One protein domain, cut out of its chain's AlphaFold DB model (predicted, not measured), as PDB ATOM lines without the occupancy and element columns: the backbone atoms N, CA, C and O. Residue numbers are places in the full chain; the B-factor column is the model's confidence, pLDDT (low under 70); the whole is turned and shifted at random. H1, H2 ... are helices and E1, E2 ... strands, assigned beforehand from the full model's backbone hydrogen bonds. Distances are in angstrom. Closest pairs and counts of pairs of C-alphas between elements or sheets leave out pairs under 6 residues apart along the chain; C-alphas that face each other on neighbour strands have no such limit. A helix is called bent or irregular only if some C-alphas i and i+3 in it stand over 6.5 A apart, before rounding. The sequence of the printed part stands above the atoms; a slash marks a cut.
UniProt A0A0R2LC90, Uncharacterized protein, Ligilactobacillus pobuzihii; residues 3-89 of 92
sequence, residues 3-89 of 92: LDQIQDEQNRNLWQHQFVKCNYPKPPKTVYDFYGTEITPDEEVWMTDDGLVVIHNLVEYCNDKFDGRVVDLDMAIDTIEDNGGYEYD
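This is residues 3 to 89 of the 92 residues of an uncharacterized protein of Ligilactobacillus pobuzihii (UniProt A0A0R2LC90). A small three-stranded sheet has H2 and H3 packed over one face as two layers, while the long helix H1 runs away from it, residues 3 to 10 sticking out. A long looping link, residues 21 to 44, leads from H1 to the sheet. The 87 printed residues hold three helices and three strands, in the order H1 E1 E2 H2 H3 E3; the sheet, E2 E1 E3, is antiparallel and the class is mixed. The whole is compact, with a radius of gyration of the C-alphas of 13.5 A and spans of 34 by 33 by 21 A.

H1, residues 3 to 20, only grazes the sheet with residues 12 to 19; the C-alphas of Trp 15 and Gly 51 are the closest to E2, residues 51 to 54, at 6.8 A. E1, residues 45 to 48, and E2 form a hairpin, with N 46 and O 53 at 2.8 A. H2, residues 55 to 65, is irregular, C-alphas 56 and 59 being 7.2 A apart. H3, residues 73 to 82, touches H2 at a steep tilt of 59 degrees, the same way; the closest C-alphas, of Val 59 and Ala 76, are 5.3 A apart. H1 is apart from H2 and H3. E3, residues 86 to 88, is antiparallel to E1, with N 47 and O 86 at 2.8 A. E2, H2, H3 and E3 make a split strand-helix-strand unit, two strands of one sheet joined through helices, with E1 between them in the sheet, and its crossover is right-handed. Every O i to N i+4 pair is within hydrogen-bond range in H3, 12 of 14 in H1 and 5 of 7 in H2.

H1 starts at C-alpha 3, (17.127, -26.342, -23.906), and is 24.9 A long. H2 is 15.2 A and H3 14.1 A long; E1 is 9.7 A, E2 10.1 A and E3 6.3 A, ending at C-alpha 88, (49.717, -25.900, -17.656).

The C-alphas of Leu 3 and Asp 74, the two farthest apart, are 39.3 A apart. The printed part has no cut, and the link from H1 to E1 is long. Residues 3 to 30 have pLDDT under 70.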
ATOM      1  N   LEU A   3      16.328 -27.463 -24.393       40.06
ATOM      2  CA  LEU A   3      17.127 -26.342 -23.906       40.06
ATOM      3  C   LEU A   3      18.366 -26.830 -23.146       40.06
ATOM      4  O   LEU A   3      19.425 -26.256 -23.349       40.06
ATOM      5  N   ASP A   4      18.266 -27.930 -22.388       47.22
ATOM      6  CA  ASP A   4      19.407 -28.501 -21.652       47.22
ATOM      7  C   ASP A   4      20.532 -28.956 -22.596       47.22
ATOM      8  O   ASP A   4      21.692 -28.647 -22.365       47.22
ATOM      9  N   GLN A   5      20.194 -29.585 -23.729       47.16
ATOM     10  CA  GLN A   5      21.188 -30.004 -24.731       47.16
ATOM     11  C   GLN A   5      21.897 -28.816 -25.392       47.16
ATOM     12  O   GLN A   5      23.103 -28.865 -25.609       47.16
ATOM     13  N   ILE A   6      21.171 -27.730 -25.672       50.56
ATOM     14  CA  ILE A   6      21.758 -26.503 -26.229       50.56
ATOM     15  C   ILE A   6      22.643 -25.812 -25.182       50.56
ATOM     16  O   ILE A   6      23.652 -25.206 -25.533       50.56
ATOM     17  N   GLN A   7      22.291 -25.907 -23.902       48.88
ATOM     18  CA  GLN A   7      23.060 -25.327 -22.806       48.88
ATOM     19  C   GLN A   7      24.342 -26.127 -22.535       48.88
ATOM     20  O   GLN A   7      25.400 -25.525 -22.368       48.88
ATOM     21  N   ASP A   8      24.287 -27.457 -22.632       49.50
ATOM     22  CA  ASP A   8      25.464 -28.331 -22.605       49.50
ATOM     23  C   ASP A   8      26.375 -28.105 -23.818       49.50
ATOM     24  O   ASP A   8      27.597 -28.063 -23.679       49.50
ATOM     25  N   GLU A   9      25.809 -27.901 -25.011       47.44
ATOM     26  CA  GLU A   9      26.578 -27.547 -26.210       47.44
ATOM     27  C   GLU A   9      27.195 -26.146 -26.110       47.44
ATOM     28  O   GLU A   9      28.332 -25.947 -26.535       47.44
ATOM     29  N   GLN A  10      26.496 -25.162 -25.537       46.38
ATOM     30  CA  GLN A  10      27.056 -23.826 -25.306       46.38
ATOM     31  C   GLN A  10      28.141 -23.834 -24.229       46.38
ATOM     32  O   GLN A  10      29.155 -23.161 -24.407       46.38
ATOM     33  N   ASN A  11      27.982 -24.638 -23.175       51.78
ATOM     34  CA  ASN A  11      29.020 -24.854 -22.172       51.78
ATOM     35  C   ASN A  11      30.249 -25.508 -22.804       51.78
ATOM     36  O   ASN A  11      31.331 -24.948 -22.676       51.78
ATOM     37  N   ARG A  12      30.095 -26.579 -23.599       49.00
ATOM     38  CA  ARG A  12      31.196 -27.180 -24.390       49.00
ATOM     39  C   ARG A  12      31.875 -26.175 -25.327       49.00
ATOM     40  O   ARG A  12      33.089 -26.210 -25.498       49.00
ATOM     41  N   ASN A  13      31.113 -25.253 -25.912       50.84
ATOM     42  CA  ASN A  13      31.643 -24.217 -26.800       50.84
ATOM     43  C   ASN A  13      32.341 -23.057 -26.069       50.84
ATOM     44  O   ASN A  13      33.152 -22.376 -26.700       50.84
ATOM     45  N   LEU A  14      32.063 -22.814 -24.781       48.34
ATOM     46  CA  LEU A  14      32.770 -21.807 -23.976       48.34
ATOM     47  C   LEU A  14      34.246 -22.189 -23.777       48.34
ATOM     48  O   LEU A  14      35.104 -21.313 -23.861       48.34
ATOM     49  N   TRP A  15      34.543 -23.483 -23.641       51.00
ATOM     50  CA  TRP A  15      35.895 -24.057 -23.546       51.00
ATOM     51  C   TRP A  15      36.739 -23.816 -24.781       51.00
ATOM     52  O   TRP A  15      37.804 -23.199 -24.728       51.00
ATOM     53  N   GLN A  16      36.202 -24.228 -25.929       50.06
ATOM     54  CA  GLN A  16      36.834 -23.983 -27.215       50.06
ATOM     55  C   GLN A  16      36.956 -22.479 -27.473       50.06
ATOM     56  O   GLN A  16      37.953 -22.028 -28.024       50.06
ATOM     57  N   HIS A  17      35.999 -21.669 -27.011       47.03
ATOM     58  CA  HIS A  17      36.097 -20.215 -27.100       47.03
ATOM     59  C   HIS A  17      37.196 -19.603 -26.230       47.03
ATOM     60  O   HIS A  17      37.739 -18.580 -26.647       47.03
ATOM     61  N   GLN A  18      37.530 -20.171 -25.067       51.41
ATOM     62  CA  GLN A  18      38.632 -19.666 -24.245       51.41
ATOM     63  C   GLN A  18      39.970 -19.884 -24.955       51.41
ATOM     64  O   GLN A  18      40.714 -18.925 -25.124       51.41
ATOM     65  N   PHE A  19      40.233 -21.074 -25.497       50.38
ATOM     66  CA  PHE A  19      41.523 -21.356 -26.140       50.38
ATOM     67  C   PHE A  19      41.622 -20.866 -27.595       50.38
ATOM     68  O   PHE A  19      42.652 -20.316 -27.978       50.38
ATOM     69  N   VAL A  20      40.543 -20.919 -28.390       46.62
ATOM     70  CA  VAL A  20      40.537 -20.399 -29.777       46.62
ATOM     71  C   VAL A  20      40.579 -18.862 -29.819       46.62
ATOM     72  O   VAL A  20      41.092 -18.289 -30.783       46.62
ATOM     73  N   LYS A  21      40.098 -18.151 -28.780       40.94
ATOM     74  CA  LYS A  21      40.239 -16.680 -28.678       40.94
ATOM     75  C   LYS A  21      41.505 -16.210 -27.957       40.94
ATOM     76  O   LYS A  21      41.755 -15.001 -27.958       40.94
ATOM     77  N   CYS A  22      42.347 -17.096 -27.429       43.06
ATOM     78  CA  CYS A  22      43.607 -16.723 -26.770       43.06
ATOM     79  C   CYS A  22      44.746 -16.345 -27.744       43.06
ATOM     80  O   CYS A  22      45.917 -16.551 -27.462       43.06
ATOM     81  N   ASN A  23      44.413 -15.646 -28.838       41.69
ATOM     82  CA  ASN A  23      45.286 -14.602 -29.399       41.69
ATOM     83  C   ASN A  23      45.188 -13.279 -28.597       41.69
ATOM     84  O   ASN A  23      45.719 -12.247 -29.010       41.69
ATOM     85  N   TYR A  24      44.481 -13.279 -27.461       41.06
ATOM     86  CA  TYR A  24      44.413 -12.166 -26.519       41.06
ATOM     87  C   TYR A  24      45.537 -12.275 -25.473       41.06
ATOM     88  O   TYR A  24      45.595 -13.267 -24.756       41.06
ATOM     89  N   PRO A  25      46.390 -11.247 -25.298       46.59
ATOM     90  CA  PRO A  25      47.545 -11.273 -24.391       46.59
ATOM     91  C   PRO A  25      47.165 -11.101 -22.907       46.59
ATOM     92  O   PRO A  25      47.931 -10.536 -22.130       46.59
ATOM     93  N   LYS A  26      45.947 -11.487 -22.511       48.22
ATOM     94  CA  LYS A  26      45.487 -11.392 -21.123       48.22
ATOM     95  C   LYS A  26      44.884 -12.729 -20.713       48.22
ATOM     96  O   LYS A  26      43.894 -13.114 -21.341       48.22
ATOM     97  N   PRO A  27      45.429 -13.391 -19.679       52.78
ATOM     98  CA  PRO A  27      44.824 -14.604 -19.164       52.78
ATOM     99  C   PRO A  27      43.378 -14.305 -18.729       52.78
ATOM    100  O   PRO A  27      43.091 -13.197 -18.244       52.78
ATOM    101  N   PRO A  28      42.436 -15.231 -18.968       60.16
ATOM    102  CA  PRO A  28      41.067 -15.082 -18.497       60.16
ATOM    103  C   PRO A  28      41.051 -14.868 -16.976       60.16
ATOM    104  O   PRO A  28      41.852 -15.440 -16.248       60.16
ATOM    105  N   LYS A  29      40.144 -14.005 -16.488       64.75
ATOM    106  CA  LYS A  29      40.038 -13.676 -15.049       64.75
ATOM    107  C   LYS A  29      39.710 -14.887 -14.175       64.75
ATOM    108  O   LYS A  29      40.021 -14.864 -12.992       64.75
ATOM    109  N   THR A  30      39.049 -15.872 -14.770       68.94
ATOM    110  CA  THR A  30      38.616 -17.107 -14.137       68.94
ATOM    111  C   THR A  30      38.842 -18.217 -15.148       68.94
ATOM    112  O   THR A  30      38.381 -18.110 -16.290       68.94
ATOM    113  N   VAL A  31      39.590 -19.232 -14.738       75.19
ATOM    114  CA  VAL A  31      39.849 -20.442 -15.512       75.19
ATOM    115  C   VAL A  31      38.950 -21.523 -14.934       75.19
ATOM    116  O   VAL A  31      38.713 -21.550 -13.730       75.19
ATOM    117  N   TYR A  32      38.410 -22.375 -15.785       79.38
ATOM    118  CA  TYR A  32      37.602 -23.499 -15.345       79.38
ATOM    119  C   TYR A  32      38.327 -24.798 -15.751       79.38
ATOM    120  O   TYR A  32      39.136 -24.767 -16.681       79.38
ATOM    121  N   ASP A  33      37.959 -25.941 -15.166       79.44
ATOM    122  CA  ASP A  33      38.340 -27.293 -15.597       79.44
ATOM    123  C   ASP A  33      37.331 -27.961 -16.545       79.44
ATOM    124  O   ASP A  33      36.174 -27.571 -16.634       79.44
ATOM    125  N   PHE A  34      37.729 -29.039 -17.210       78.56
ATOM    126  CA  PHE A  34      36.928 -29.792 -18.174       78.56
ATOM    127  C   PHE A  34      35.505 -30.130 -17.683       78.56
ATOM    128  O   PHE A  34      34.578 -30.217 -18.491       78.56
ATOM    129  N   TYR A  35      35.306 -30.260 -16.370       76.88
ATOM    130  CA  TYR A  35      34.021 -30.556 -15.742       76.88
ATOM    131  C   TYR A  35      33.143 -29.321 -15.467       76.88
ATOM    132  O   TYR A  35      31.996 -29.470 -15.043       76.88
ATOM    133  N   GLY A  36      33.616 -28.104 -15.741       74.06
ATOM    134  CA  GLY A  36      32.894 -26.859 -15.460       74.06
ATOM    135  C   GLY A  36      33.215 -26.231 -14.104       74.06
ATOM    136  O   GLY A  36      32.545 -25.270 -13.719       74.06
ATOM    137  N   THR A  37      34.203 -26.750 -13.381       78.50
ATOM    138  CA  THR A  37      34.605 -26.298 -12.044       78.50
ATOM    139  C   THR A  37      35.580 -25.138 -12.156       78.50
ATOM    140  O   THR A  37      36.456 -25.146 -13.008       78.50
ATOM    141  N   GLU A  38      35.429 -24.105 -11.329       82.19
ATOM    142  CA  GLU A  38      36.398 -23.005 -11.280       82.19
ATOM    143  C   GLU A  38      37.730 -23.519 -10.731       82.19
ATOM    144  O   GLU A  38      37.763 -24.058  -9.628       82.19
ATOM    145  N   ILE A  39      38.805 -23.339 -11.501       80.50
ATOM    146  CA  ILE A  39      40.156 -23.705 -11.086       80.50
ATOM    147  C   ILE A  39      40.731 -22.568 -10.261       80.50
ATOM    148  O   ILE A  39      40.770 -21.412 -10.710       80.50
ATOM    149  N   THR A  40      41.224 -22.898  -9.076       79.19
ATOM    150  CA  THR A  40      41.936 -21.923  -8.259       79.19
ATOM    151  C   THR A  40      43.408 -21.825  -8.692       79.19
ATOM    152  O   THR A  40      43.987 -22.799  -9.162       79.19
ATOM    153  N   PRO A  41      44.060 -20.651  -8.582       71.81
ATOM    154  CA  PRO A  41      45.426 -20.456  -9.097       71.81
ATOM    155  C   PRO A  41      46.513 -21.327  -8.444       71.81
ATOM    156  O   PRO A  41      47.648 -21.342  -8.913       71.81
ATOM    157  N   ASP A  42      46.199 -21.970  -7.324       78.56
ATOM    158  CA  ASP A  42      47.046 -22.898  -6.578       78.56
ATOM    159  C   ASP A  42      46.871 -24.365  -7.000       78.56
ATOM    160  O   ASP A  42      47.605 -25.223  -6.511       78.56
ATOM    161  N   GLU A  43      45.932 -24.660  -7.898       81.69
ATOM    162  CA  GLU A  43      45.727 -26.006  -8.413       81.69
ATOM    163  C   GLU A  43      46.668 -26.319  -9.577       81.69
ATOM    164  O   GLU A  43      46.789 -25.565 -10.544       81.69
ATOM    165  N   GLU A  44      47.309 -27.482  -9.492       84.69
ATOM    166  CA  GLU A  44      48.054 -28.058 -10.604       84.69
ATOM    167  C   GLU A  44      47.069 -28.600 -11.642       84.69
ATOM    168  O   GLU A  44      46.170 -29.393 -11.332       84.69
ATOM    169  N   VAL A  45      47.239 -28.160 -12.887       88.00
ATOM    170  CA  VAL A  45      46.347 -28.515 -13.987       88.00
ATOM    171  C   VAL A  45      47.115 -28.960 -15.212       88.00
ATOM    172  O   VAL A  45      48.237 -28.536 -15.480       88.00
ATOM    173  N   TRP A  46      46.459 -29.806 -15.986       89.12
ATOM    174  CA  TRP A  46      47.000 -30.397 -17.190       89.12
ATOM    175  C   TRP A  46      46.160 -29.974 -18.381       89.12
ATOM    176  O   TRP A  46      44.934 -30.077 -18.366       89.12
ATOM    177  N   MET A  47      46.826 -29.475 -19.414       87.69
ATOM    178  CA  MET A  47      46.213 -29.218 -20.703       87.69
ATOM    179  C   MET A  47      46.054 -30.528 -21.460       87.69
ATOM    180  O   MET A  47      47.017 -31.271 -21.635       87.69
ATOM    181  N   THR A  48      44.850 -30.765 -21.961       86.00
ATOM    182  CA  THR A  48      44.499 -31.877 -22.845       86.00
ATOM    183  C   THR A  48      43.790 -31.330 -24.084       86.00
ATOM    184  O   THR A  48      43.367 -30.170 -24.100       86.00
ATOM    185  N   ASP A  49      43.591 -32.161 -25.107       81.75
ATOM    186  CA  ASP A  49      42.817 -31.784 -26.301       81.75
ATOM    187  C   ASP A  49      41.362 -31.390 -25.981       81.75
ATOM    188  O   ASP A  49      40.734 -30.629 -26.722       81.75
ATOM    189  N   ASP A  50      40.819 -31.891 -24.868       80.25
ATOM    190  CA  ASP A  50      39.476 -31.560 -24.397       80.25
ATOM    191  C   ASP A  50      39.428 -30.287 -23.530       80.25
ATOM    192  O   ASP A  50      38.351 -29.715 -23.341       80.25
ATOM    193  N   GLY A  51      40.572 -29.830 -23.010       81.69
ATOM    194  CA  GLY A  51      40.688 -28.664 -22.134       81.69
ATOM    195  C   GLY A  51      41.585 -28.895 -20.918       81.69
ATOM    196  O   GLY A  51      42.377 -29.835 -20.870       81.69
ATOM    197  N   LEU A  52      41.464 -28.011 -19.928       86.25
ATOM    198  CA  LEU A  52      42.220 -28.102 -18.680       86.25
ATOM    199  C   LEU A  52      41.590 -29.123 -17.743       86.25
ATOM    200  O   LEU A  52      40.391 -29.074 -17.510       86.25
ATOM    201  N   VAL A  53      42.388 -30.001 -17.156       86.81
ATOM    202  CA  VAL A  53      41.937 -30.985 -16.170       86.81
ATOM    203  C   VAL A  53      42.759 -30.801 -14.902       86.81
ATOM    204  O   VAL A  53      43.984 -30.724 -14.966       86.81
ATOM    205  N   VAL A  54      42.101 -30.715 -13.746       88.62
ATOM    206  CA  VAL A  54      42.807 -30.592 -12.463       88.62
ATOM    207  C   VAL A  54      43.447 -31.915 -12.075       88.62
ATOM    208  O   VAL A  54      42.870 -32.977 -12.313       88.62
ATOM    209  N   ILE A  55      44.616 -31.854 -11.433       88.88
ATOM    210  CA  ILE A  55      45.423 -33.021 -11.065       88.88
ATOM    211  C   ILE A  55      44.625 -34.120 -10.345       88.88
ATOM    212  O   ILE A  55      44.749 -35.299 -10.668       88.88
ATOM    213  N   HIS A  56      43.736 -33.744  -9.422       87.31
ATOM    214  CA  HIS A  56      42.933 -34.699  -8.654       87.31
ATOM    215  C   HIS A  56      41.836 -35.394  -9.483       87.31
ATOM    216  O   HIS A  56      41.365 -36.455  -9.082       87.31
ATOM    217  N   ASN A  57      41.480 -34.840 -10.648       89.25
ATOM    218  CA  ASN A  57      40.498 -35.394 -11.581       89.25
ATOM    219  C   ASN A  57      41.145 -36.152 -12.755       89.25
ATOM    220  O   ASN A  57      40.427 -36.771 -13.539       89.25
ATOM    221  N   LEU A  58      42.481 -36.152 -12.896       89.12
ATOM    222  CA  LEU A  58      43.149 -36.773 -14.053       89.12
ATOM    223  C   LEU A  58      42.882 -38.267 -14.161       89.12
ATOM    224  O   LEU A  58      42.690 -38.772 -15.262       89.12
ATOM    225  N   VAL A  59      42.857 -38.976 -13.032       90.88
ATOM    226  CA  VAL A  59      42.597 -40.422 -13.013       90.88
ATOM    227  C   VAL A  59      41.205 -40.717 -13.568       90.88
ATOM    228  O   VAL A  59      41.050 -41.594 -14.412       90.88
ATOM    229  N   GLU A  60      40.192 -39.972 -13.127       90.56
ATOM    230  CA  GLU A  60      38.818 -40.127 -13.613       90.56
ATOM    231  C   GLU A  60      38.712 -39.749 -15.094       90.56
ATOM    232  O   GLU A  60      38.221 -40.545 -15.894       90.56
ATOM    233  N   TYR A  61      39.283 -38.605 -15.483       89.56
ATOM    234  CA  TYR A  61      39.338 -38.163 -16.878       89.56
ATOM    235  C   TYR A  61      39.982 -39.216 -17.791       89.56
ATOM    236  O   TYR A  61      39.427 -39.550 -18.838       89.56
ATOM    237  N   CYS A  62      41.121 -39.789 -17.389       89.88
ATOM    238  CA  CYS A  62      41.823 -40.784 -18.197       89.88
ATOM    239  C   CYS A  62      41.057 -42.104 -18.312       89.88
ATOM    240  O   CYS A  62      41.061 -42.708 -19.387       89.88
ATOM    241  N   ASN A  63      40.382 -42.532 -17.241       89.06
ATOM    242  CA  ASN A  63      39.533 -43.723 -17.277       89.06
ATOM    243  C   ASN A  63      38.340 -43.554 -18.224       89.06
ATOM    244  O   ASN A  63      37.981 -44.501 -18.927       89.06
ATOM    245  N   ASP A  64      37.755 -42.358 -18.266       88.56
ATOM    246  CA  ASP A  64      36.616 -42.050 -19.131       88.56
ATOM    247  C   ASP A  64      37.020 -41.851 -20.601       88.56
ATOM    248  O   ASP A  64      36.261 -42.211 -21.507       88.56
ATOM    249  N   LYS A  65      38.195 -41.262 -20.859       85.56
ATOM    250  CA  LYS A  65      38.623 -40.846 -22.206       85.56
ATOM    251  C   LYS A  65      39.538 -41.823 -22.927       85.56
ATOM    252  O   LYS A  65      39.388 -41.976 -24.141       85.56
ATOM    253  N   PHE A  66      40.476 -42.451 -22.224       83.12
ATOM    254  CA  PHE A  66      41.537 -43.248 -22.842       83.12
ATOM    255  C   PHE A  66      41.388 -44.739 -22.537       83.12
ATOM    256  O   PHE A  66      41.046 -45.522 -23.426       83.12
ATOM    257  N   ASP A  67      41.643 -45.141 -21.291       75.94
ATOM    258  CA  ASP A  67      41.626 -46.537 -20.851       75.94
ATOM    259  C   ASP A  67      41.155 -46.616 -19.397       75.94
ATOM    260  O   ASP A  67      41.751 -46.009 -18.509       75.94
ATOM    261  N   GLY A  68      40.136 -47.439 -19.138       77.94
ATOM    262  CA  GLY A  68      39.557 -47.696 -17.812       77.94
ATOM    263  C   GLY A  68      40.474 -48.469 -16.846       77.94
ATOM    264  O   GLY A  68      39.987 -49.193 -15.974       77.94
ATOM    265  N   ARG A  69      41.792 -48.417 -17.060       85.31
ATOM    266  CA  ARG A  69      42.839 -49.107 -16.289       85.31
ATOM    267  C   ARG A  69      43.809 -48.146 -15.614       85.31
ATOM    268  O   ARG A  69      44.774 -48.607 -15.006       85.31
ATOM    269  N   VAL A  70      43.574 -46.842 -15.714       88.12
ATOM    270  CA  VAL A  70      44.376 -45.847 -15.009       88.12
ATOM    271  C   VAL A  70      43.976 -45.885 -13.538       88.12
ATOM    272  O   VAL A  70      42.855 -45.546 -13.174       88.12
ATOM    273  N   VAL A  71      44.866 -46.376 -12.680       89.69
ATOM    274  CA  VAL A  71      44.550 -46.629 -11.262       89.69
ATOM    275  C   VAL A  71      45.194 -45.635 -10.305       89.69
ATOM    276  O   VAL A  71      44.770 -45.537  -9.154       89.69
ATOM    277  N   ASP A  72      46.201 -44.902 -10.767       91.06
ATOM    278  CA  ASP A  72      46.930 -43.920  -9.983       91.06
ATOM    279  C   ASP A  72      47.283 -42.688 -10.821       91.06
ATOM    280  O   ASP A  72      47.065 -42.637 -12.035       91.06
ATOM    281  N   LEU A  73      47.760 -41.662 -10.119       89.88
ATOM    282  CA  LEU A  73      48.055 -40.361 -10.695       89.88
ATOM    283  C   LEU A  73      49.249 -40.404 -11.653       89.88
ATOM    284  O   LEU A  73      49.196 -39.751 -12.689       89.88
ATOM    285  N   ASP A  74      50.283 -41.183 -11.334       92.56
ATOM    286  CA  ASP A  74      51.482 -41.294 -12.169       92.56
ATOM    287  C   ASP A  74      51.113 -41.889 -13.537       92.56
ATOM    288  O   ASP A  74      51.449 -41.328 -14.577       92.56
ATOM    289  N   MET A  75      50.298 -42.951 -13.551       92.81
ATOM    290  CA  MET A  75      49.758 -43.521 -14.787       92.81
ATOM    291  C   MET A  75      48.854 -42.544 -15.545       92.81
ATOM    292  O   MET A  75      48.827 -42.572 -16.776       92.81
ATOM    293  N   ALA A  76      48.080 -41.713 -14.841       90.75
ATOM    294  CA  ALA A  76      47.227 -40.712 -15.476       90.75
ATOM    295  C   ALA A  76      48.064 -39.635 -16.175       90.75
ATOM    296  O   ALA A  76      47.759 -39.263 -17.307       90.75
ATOM    297  N   ILE A  77      49.137 -39.183 -15.524       91.06
ATOM    298  CA  ILE A  77      50.101 -38.232 -16.081       91.06
ATOM    299  C   ILE A  77      50.771 -38.822 -17.324       91.06
ATOM    300  O   ILE A  77      50.672 -38.217 -18.391       91.06
ATOM    301  N   ASP A  78      51.340 -40.028 -17.223       92.06
ATOM    302  CA  ASP A  78      51.969 -40.718 -18.358       92.06
ATOM    303  C   ASP A  78      50.985 -40.859 -19.533       92.06
ATOM    304  O   ASP A  78      51.322 -40.591 -20.684       92.06
ATOM    305  N   THR A  79      49.727 -41.214 -19.241       90.81
ATOM    306  CA  THR A  79      48.677 -41.343 -20.262       90.81
ATOM    307  C   THR A  79      48.387 -40.006 -20.942       90.81
ATOM    308  O   THR A  79      48.207 -39.964 -22.159       90.81
ATOM    309  N   ILE A  80      48.326 -38.908 -20.190       89.62
ATOM    310  CA  ILE A  80      48.074 -37.579 -20.754       89.62
ATOM    311  C   ILE A  80      49.247 -37.127 -21.620       89.62
ATOM    312  O   ILE A  80      49.014 -36.659 -22.735       89.62
ATOM    313  N   GLU A  81      50.484 -37.309 -21.158       89.50
ATOM    314  CA  GLU A  81      51.689 -36.976 -21.928       89.50
ATOM    315  C   GLU A  81      51.788 -37.795 -23.222       89.50
ATOM    316  O   GLU A  81      52.029 -37.231 -24.294       89.50
ATOM    317  N   ASP A  82      51.507 -39.101 -23.161       89.94
ATOM    318  CA  ASP A  82      51.476 -39.992 -24.330       89.94
ATOM    319  C   ASP A  82      50.426 -39.563 -25.370       89.94
ATOM    320  O   ASP A  82      50.584 -39.813 -26.570       89.94
ATOM    321  N   ASN A  83      49.364 -38.881 -24.927       86.50
ATOM    322  CA  ASN A  83      48.310 -38.332 -25.781       86.50
ATOM    323  C   ASN A  83      48.516 -36.843 -26.124       86.50
ATOM    324  O   ASN A  83      47.628 -36.219 -26.699       86.50
ATOM    325  N   GLY A  84      49.694 -36.278 -25.834       83.44
ATOM    326  CA  GLY A  84      50.072 -34.918 -26.229       83.44
ATOM    327  C   GLY A  84      49.625 -33.811 -25.273       83.44
ATOM    328  O   GLY A  84      49.775 -32.632 -25.604       83.44
ATOM    329  N   GLY A  85      49.097 -34.167 -24.102       86.75
ATOM    330  CA  GLY A  85      48.839 -33.219 -23.029       86.75
ATOM    331  C   GLY A  85      50.111 -32.809 -22.285       86.75
ATOM    332  O   GLY A  85      51.178 -33.396 -22.456       86.75
ATOM    333  N   TYR A  86      50.007 -31.749 -21.489       86.56
ATOM    334  CA  TYR A  86      51.140 -31.173 -20.763       86.56
ATOM    335  C   TYR A  86      50.677 -30.371 -19.546       86.56
ATOM    336  O   TYR A  86      49.573 -29.826 -19.534       86.56
ATOM    337  N   GLU A  87      51.537 -30.245 -18.538       86.81
ATOM    338  CA  GLU A  87      51.288 -29.393 -17.373       86.81
ATOM    339  C   GLU A  87      51.115 -27.921 -17.791       86.81
ATOM    340  O   GLU A  87      51.945 -27.350 -18.510       86.81
ATOM    341  N   TYR A  88      50.030 -27.290 -17.345       82.31
ATOM    342  CA  TYR A  88      49.717 -25.900 -17.656       82.31
ATOM    343  C   TYR A  88      49.844 -25.021 -16.413       82.31
ATOM    344  O   TYR A  88      49.083 -25.137 -15.457       82.31
ATOM    345  N   ASP A  89      50.779 -24.078 -16.464       79.38
ATOM    346  CA  ASP A  89      50.954 -23.081 -15.412       79.38
ATOM    347  C   ASP A  89      49.965 -21.922 -15.613       79.38
ATOM    348  O   ASP A  89      50.135 -21.078 -16.497       79.38
TER     349      ASP A  89